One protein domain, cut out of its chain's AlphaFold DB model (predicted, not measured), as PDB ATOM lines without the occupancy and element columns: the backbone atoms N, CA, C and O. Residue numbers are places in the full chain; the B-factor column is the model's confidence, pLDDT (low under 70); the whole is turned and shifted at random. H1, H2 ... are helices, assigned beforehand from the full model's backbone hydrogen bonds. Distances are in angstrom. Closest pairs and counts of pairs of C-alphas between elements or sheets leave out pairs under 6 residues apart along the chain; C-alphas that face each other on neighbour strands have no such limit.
ATOM      1  N   GLN A 540      37.978  -0.386 -53.472       98.50
ATOM      2  CA  GLN A 540      38.840   0.330 -54.427       98.50
ATOM      3  C   GLN A 540      39.166   1.758 -53.966       98.50
ATOM      4  O   GLN A 540      40.289   2.229 -54.140       98.50
ATOM      5  N   MET A 541      38.225   2.455 -53.318       98.38
ATOM      6  CA  MET A 541      38.513   3.756 -52.700       98.38
ATOM      7  C   MET A 541      39.594   3.635 -51.617       98.38
ATOM      8  O   MET A 541      40.418   4.536 -51.469       98.38
ATOM      9  N   GLY A 542      39.598   2.534 -50.860       98.44
ATOM     10  CA  GLY A 542      40.644   2.219 -49.889       98.44
ATOM     11  C   GLY A 542      41.998   1.954 -50.547       98.44
ATOM     12  O   GLY A 542      43.000   2.485 -50.078       98.44
ATOM     13  N   GLN A 543      42.027   1.220 -51.665       98.69
ATOM     14  CA  GLN A 543      43.248   0.990 -52.453       98.69
ATOM     15  C   GLN A 543      43.892   2.305 -52.902       98.69
ATOM     16  O   GLN A 543      45.067   2.554 -52.634       98.69
ATOM     17  N   ILE A 544      43.083   3.176 -53.513       98.50
ATOM     18  CA  ILE A 544      43.506   4.494 -54.001       98.50
ATOM     19  C   ILE A 544      44.073   5.340 -52.852       98.50
ATOM     20  O   ILE A 544      45.094   6.010 -53.017       98.50
ATOM     21  N   LEU A 545      43.412   5.332 -51.690       98.56
ATOM     22  CA  LEU A 545      43.865   6.088 -50.523       98.56
ATOM     23  C   LEU A 545      45.202   5.560 -49.992       98.56
ATOM     24  O   LEU A 545      46.097   6.359 -49.729       98.56
ATOM     25  N   VAL A 546      45.348   4.240 -49.862       98.62
ATOM     26  CA  VAL A 546      46.593   3.610 -49.402       98.62
ATOM     27  C   VAL A 546      47.759   3.993 -50.309       98.62
ATOM     28  O   VAL A 546      48.796   4.421 -49.809       98.62
ATOM     29  N   ASP A 547      47.590   3.909 -51.628       98.31
ATOM     30  CA  ASP A 547      48.669   4.246 -52.561       98.31
ATOM     31  C   ASP A 547      49.001   5.737 -52.573       98.31
ATOM     32  O   ASP A 547      50.173   6.104 -52.655       98.31
ATOM     33  N   TYR A 548      48.000   6.605 -52.407       98.00
ATOM     34  CA  TYR A 548      48.228   8.041 -52.253       98.00
ATOM     35  C   TYR A 548      49.049   8.361 -50.997       98.00
ATOM     36  O   TYR A 548      50.014   9.125 -51.067       98.00
ATOM     37  N   VAL A 549      48.727   7.732 -49.862       98.25
ATOM     38  CA  VAL A 549      49.507   7.895 -48.626       98.25
ATOM     39  C   VAL A 549      50.899   7.293 -48.781       98.25
ATOM     40  O   VAL A 549      51.873   7.946 -48.431       98.25
ATOM     41  N   ARG A 550      51.030   6.100 -49.366       97.38
ATOM     42  CA  ARG A 550      52.321   5.437 -49.609       97.38
ATOM     43  C   ARG A 550      53.236   6.253 -50.519       97.38
ATOM     44  O   ARG A 550      54.447   6.264 -50.316       97.38
ATOM     45  N   GLN A 551      52.679   6.949 -51.508       96.94
ATOM     46  CA  GLN A 551      53.447   7.834 -52.379       96.94
ATOM     47  C   GLN A 551      54.030   9.029 -51.608       96.94
ATOM     48  O   GLN A 551      55.174   9.411 -51.858       96.94
ATOM     49  N   ALA A 552      53.262   9.617 -50.688       96.44
ATOM     50  CA  ALA A 552      53.709  10.748 -49.875       96.44
ATOM     51  C   ALA A 552      54.594  10.323 -48.689       96.44
ATOM     52  O   ALA A 552      55.517  11.040 -48.304       96.44
ATOM     53  N   HIS A 553      54.316   9.153 -48.117       97.25
ATOM     54  CA  HIS A 553      54.921   8.613 -46.902       97.25
ATOM     55  C   HIS A 553      55.313   7.136 -47.117       97.25
ATOM     56  O   HIS A 553      54.633   6.234 -46.625       97.25
ATOM     57  N   PRO A 554      56.417   6.851 -47.841       97.25
ATOM     58  CA  PRO A 554      56.816   5.479 -48.189       97.25
ATOM     59  C   PRO A 554      57.171   4.590 -46.991       97.25
ATOM     60  O   PRO A 554      57.168   3.369 -47.110       97.25
ATOM     61  N   GLU A 555      57.498   5.203 -45.853       97.69
ATOM     62  CA  GLU A 555      57.834   4.523 -44.599       97.69
ATOM     63  C   GLU A 555      56.598   4.236 -43.727       97.69
ATOM     64  O   GLU A 555      56.741   3.651 -42.654       97.69
ATOM     65  N   PHE A 556      55.392   4.640 -44.153       98.12
ATOM     66  CA  PHE A 556      54.167   4.336 -43.417       98.12
ATOM     67  C   PHE A 556      53.905   2.815 -43.428       98.12
ATOM     68  O   PHE A 556      53.949   2.202 -44.503       98.12
ATOM     69  N   PRO A 557      53.630   2.179 -42.273       97.25
ATOM     70  CA  PRO A 557      53.691   0.723 -42.109       97.25
ATOM     71  C   PRO A 557      52.432  -0.011 -42.609       97.25
ATOM     72  O   PRO A 557      51.853  -0.841 -41.909       97.25
ATOM     73  N   PHE A 558      52.000   0.251 -43.844       98.12
ATOM     74  CA  PHE A 558      50.879  -0.481 -44.438       98.12
ATOM     75  C   PHE A 558      51.153  -1.983 -44.532       98.12
ATOM     76  O   PHE A 558      52.263  -2.418 -44.853       98.12
ATOM     77  N   ARG A 559      50.094  -2.783 -44.371       97.31
ATOM     78  CA  ARG A 559      50.156  -4.215 -44.677       97.31
ATOM     79  C   ARG A 559      50.459  -4.437 -46.175       97.31
ATOM     80  O   ARG A 559      49.957  -3.665 -47.000       97.31
ATOM     81  N   PRO A 560      51.258  -5.455 -46.558       95.69
ATOM     82  CA  PRO A 560      51.705  -5.647 -47.946       95.69
ATOM     83  C   PRO A 560      50.582  -5.856 -48.969       95.69
ATOM     84  O   PRO A 560      50.737  -5.505 -50.140       95.69
ATOM     85  N   GLU A 561      49.462  -6.436 -48.542       96.81
ATOM     86  CA  GLU A 561      48.284  -6.678 -49.375       96.81
ATOM     87  C   GLU A 561      47.485  -5.405 -49.692       96.81
ATOM     88  O   GLU A 561      46.693  -5.409 -50.629       96.81
ATOM     89  N   LEU A 562      47.698  -4.305 -48.958       98.19
ATOM     90  CA  LEU A 562      46.961  -3.062 -49.177       98.19
ATOM     91  C   LEU A 562      47.567  -2.213 -50.309       98.19
ATOM     92  O   LEU A 562      48.786  -2.067 -50.406       98.19
ATOM     93  N   GLY A 563      46.728  -1.589 -51.129       97.69
ATOM     94  CA  GLY A 563      47.044  -0.811 -52.332       97.69
ATOM     95  C   GLY A 563      46.328  -1.360 -53.572       97.69
ATOM     96  O   GLY A 563      45.660  -2.397 -53.515       97.69
ATOM     97  N   GLU A 564      46.462  -0.676 -54.711       96.62
ATOM     98  CA  GLU A 564      45.825  -1.049 -55.987       96.62
ATOM     99  C   GLU A 564      46.296  -2.416 -56.517       96.62
ATOM    100  O   GLU A 564      45.630  -3.015 -57.360       96.62
ATOM    101  N   GLN A 565      47.406  -2.954 -56.003       95.25
ATOM    102  CA  GLN A 565      47.876  -4.303 -56.322       95.25
ATOM    103  C   GLN A 565      47.100  -5.430 -55.617       95.25
ATOM    104  O   GLN A 565      47.241  -6.589 -56.008       95.25
ATOM    105  N   GLY A 566      46.361  -5.114 -54.548       96.88
ATOM    106  CA  GLY A 566      45.646  -6.081 -53.712       96.88
ATOM    107  C   GLY A 566      44.212  -6.372 -54.154       96.88
ATOM    108  O   GLY A 566      43.743  -5.881 -55.182       96.88
ATOM    109  N   ASP A 567      43.493  -7.149 -53.342       97.94
ATOM    110  CA  ASP A 567      42.049  -7.343 -53.497       97.94
ATOM    111  C   ASP A 567      41.295  -6.132 -52.891       97.94
ATOM    112  O   ASP A 567      41.536  -5.774 -51.730       97.94
ATOM    113  N   PRO A 568      40.365  -5.481 -53.620       98.06
ATOM    114  CA  PRO A 568      39.486  -4.461 -53.049       98.06
ATOM    115  C   PRO A 568      38.778  -4.899 -51.758       98.06
ATOM    116  O   PRO A 568      38.576  -4.084 -50.859       98.06
ATOM    117  N   TRP A 569      38.416  -6.176 -51.623       98.06
ATOM    118  CA  TRP A 569      37.722  -6.686 -50.440       98.06
ATOM    119  C   TRP A 569      38.604  -6.675 -49.180       98.06
ATOM    120  O   TRP A 569      38.066  -6.519 -48.084       98.06
ATOM    121  N   ASP A 570      39.936  -6.719 -49.317       98.25
ATOM    122  CA  ASP A 570      40.885  -6.588 -48.195       98.25
ATOM    123  C   ASP A 570      40.954  -5.152 -47.635       98.25
ATOM    124  O   ASP A 570      41.527  -4.917 -46.569       98.25
ATOM    125  N   HIS A 571      40.352  -4.184 -48.334       98.50
ATOM    126  CA  HIS A 571      40.327  -2.760 -47.982       98.50
ATOM    127  C   HIS A 571      39.027  -2.325 -47.299       98.50
ATOM    128  O   HIS A 571      38.848  -1.143 -46.981       98.50
ATOM    129  N   LEU A 572      38.109  -3.267 -47.089       98.25
ATOM    130  CA  LEU A 572      36.889  -3.050 -46.332       98.25
ATOM    131  C   LEU A 572      37.106  -3.447 -44.869       98.25
ATOM    132  O   LEU A 572      37.742  -4.469 -44.606       98.25
ATOM    133  N   PRO A 573      36.549  -2.689 -43.908       96.38
ATOM    134  CA  PRO A 573      36.507  -3.149 -42.528       96.38
ATOM    135  C   PRO A 573      35.675  -4.442 -42.428       96.38
ATOM    136  O   PRO A 573      34.883  -4.738 -43.331       96.38
ATOM    137  N   PRO A 574      35.787  -5.200 -41.319       95.69
ATOM    138  CA  PRO A 574      34.953  -6.372 -41.089       95.69
ATOM    139  C   PRO A 574      33.471  -6.066 -41.335       95.69
ATOM    140  O   PRO A 574      32.896  -5.169 -40.708       95.69
ATOM    141  N   LEU A 575      32.879  -6.801 -42.276       96.81
ATOM    142  CA  LEU A 575      31.494  -6.601 -42.687       96.81
ATOM    143  C   LEU A 575      30.539  -7.165 -41.625       96.81
ATOM    144  O   LEU A 575      30.791  -8.264 -41.124       96.81
ATOM    145  N   PRO A 576      29.418  -6.494 -41.320       94.19
ATOM    146  CA  PRO A 576      28.401  -7.043 -40.426       94.19
ATOM    147  C   PRO A 576      27.774  -8.338 -40.972       94.19
ATOM    148  O   PRO A 576      27.686  -8.497 -42.196       94.19
ATOM    149  N   PRO A 577      27.261  -9.245 -40.116       93.00
ATOM    150  CA  PRO A 577      26.744 -10.548 -40.551       93.00
ATOM    151  C   PRO A 577      25.673 -10.486 -41.651       93.00
ATOM    152  O   PRO A 577      25.680 -11.295 -42.576       93.00
ATOM    153  N   ASN A 578      24.767  -9.503 -41.604       91.50
ATOM    154  CA  ASN A 578      23.734  -9.340 -42.632       91.50
ATOM    155  C   ASN A 578      24.323  -8.929 -43.994       91.50
ATOM    156  O   ASN A 578      23.824  -9.356 -45.036       91.50
ATOM    157  N   VAL A 579      25.393  -8.130 -43.984       95.94
ATOM    158  CA  VAL A 579      26.109  -7.700 -45.190       95.94
ATOM    159  C   VAL A 579      26.938  -8.857 -45.751       95.94
ATOM    160  O   VAL A 579      26.913  -9.087 -46.956       95.94
ATOM    161  N   GLN A 580      27.595  -9.646 -44.893       96.69
ATOM    162  CA  GLN A 580      28.296 -10.872 -45.304       96.69
ATOM    163  C   GLN A 580      27.345 -11.853 -45.996       96.69
ATOM    164  O   GLN A 580      27.610 -12.281 -47.118       96.69
ATOM    165  N   ALA A 581      26.188 -12.128 -45.386       95.06
ATOM    166  CA  ALA A 581      25.177 -13.002 -45.972       95.06
ATOM    167  C   ALA A 581      24.675 -12.481 -47.332       95.06
ATOM    168  O   ALA A 581      24.411 -13.266 -48.241       95.06
ATOM    169  N   LEU A 582      24.544 -11.159 -47.499       96.56
ATOM    170  CA  LEU A 582      24.216 -10.544 -48.790       96.56
ATOM    171  C   LEU A 582      25.306 -10.805 -49.832       96.56
ATOM    172  O   LEU A 582      24.999 -11.250 -50.939       96.56
ATOM    173  N   VAL A 583      26.569 -10.576 -49.477       97.62
ATOM    174  CA  VAL A 583      27.721 -10.811 -50.359       97.62
ATOM    175  C   VAL A 583      27.777 -12.274 -50.808       97.62
ATOM    176  O   VAL A 583      27.934 -12.548 -51.999       97.62
ATOM    177  N   GLU A 584      27.577 -13.217 -49.888       96.75
ATOM    178  CA  GLU A 584      27.532 -14.653 -50.184       96.75
ATOM    179  C   GLU A 584      26.393 -15.014 -51.146       96.75
ATOM    180  O   GLU A 584      26.624 -15.721 -52.131       96.75
ATOM    181  N   ARG A 585      25.179 -14.481 -50.925       95.69
ATOM    182  CA  ARG A 585      24.040 -14.684 -51.839       95.69
ATOM    183  C   ARG A 585      24.343 -14.189 -53.251       95.69
ATOM    184  O   ARG A 585      23.985 -14.859 -54.220       95.69
ATOM    185  N   VAL A 586      24.967 -13.018 -53.391       97.31
ATOM    186  CA  VAL A 586      25.310 -12.455 -54.708       97.31
ATOM    187  C   VAL A 586      26.372 -13.304 -55.401       97.31
ATOM    188  O   VAL A 586      26.180 -13.683 -56.558       97.31
ATOM    189  N   ARG A 587      27.445 -13.682 -54.692       96.75
ATOM    190  CA  ARG A 587      28.508 -14.548 -55.234       96.75
ATOM    191  C   ARG A 587      27.966 -15.905 -55.684       96.75
ATOM    192  O   ARG A 587      28.297 -16.361 -56.776       96.75
ATOM    193  N   ALA A 588      27.082 -16.519 -54.896       95.69
ATOM    194  CA  ALA A 588      26.434 -17.778 -55.260       95.69
ATOM    195  C   ALA A 588      25.587 -17.647 -56.541       95.69
ATOM    196  O   ALA A 588      25.669 -18.499 -57.428       95.69
ATOM    197  N   ARG A 589      24.817 -16.557 -56.684       94.25
ATOM    198  CA  ARG A 589      24.040 -16.280 -57.907       94.25
ATOM    199  C   ARG A 589      24.935 -16.091 -59.134       94.25
ATOM    200  O   ARG A 589      24.654 -16.675 -60.178       94.25
ATOM    201  N   GLN A 590      26.024 -15.334 -59.005       93.38
ATOM    202  CA  GLN A 590      26.983 -15.112 -60.094       93.38
ATOM    203  C   GLN A 590      27.684 -16.410 -60.527       93.38
ATOM    204  O   GLN A 590      27.810 -16.665 -61.725       93.38
ATOM    205  N   ALA A 591      28.078 -17.264 -59.578       92.12
ATOM    206  CA  ALA A 591      28.680 -18.565 -59.876       92.12
ATOM    207  C   ALA A 591      27.718 -19.487 -60.646       92.12
ATOM    208  O   ALA A 591      28.111 -20.125 -61.625       92.12
ATOM    209  N   ASN A 592      26.441 -19.509 -60.253       88.94
ATOM    210  CA  ASN A 592      25.421 -20.299 -60.939       88.94
ATOM    211  C   ASN A 592      25.177 -19.797 -62.372       88.94
ATOM    212  O   ASN A 592      25.138 -20.617 -63.290       88.94
TER     213      ASN A 592
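AT A GLANCE: This is residues 540 to 592 of the 613 residues of the protein "PS_pyruv_trans domain-containing protein" of Myxococcales bacterium (UniProt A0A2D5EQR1). The longest helix, H3, sticks out at one end of an elongated model, across a gap from a body in which the first turn of H1 meets the very short H2 and the link between them, residues 553 to 567, folds back along H1. The printed part has 53 residues with three named helices, in the order H1, H2, H3, and no named strand: all helix. It is loose, with a radius of gyration of the C-alphas of 14.3 A, and spans 42 by 21 by 16 A.

IN THESE COORDINATES: Find C-alpha 577 at (26.744, -10.548, -40.551); from there H3, residues 577 to 592, runs 22.6 A to C-alpha 592 at (25.421, -20.299, -60.939). H2 is residues 568 to 571, 5.4 A long. H1, residues 540 to 552, starts at C-alpha 540 at (38.840, 0.330, -54.427) and runs 18.7 A.

HOW THE PARTS SIT: H3 is apart from both H2 and H1. Look at Gln 540 and Pro 568: H1 touches H2 with residues 540 to 543 alone, and these two have the closest C-alphas, 5.0 A apart. In H1 and H3 every O i to N i+4 pair is within hydrogen-bond range; H2 is too short for one.

THE WHOLE: Residues 576 to 582 and 584 to 592 stand free. The H1 to H2 link is long, the H2 to H3 link tight. The printed part has no cut, and no printed residue is under 70 in pLDDT.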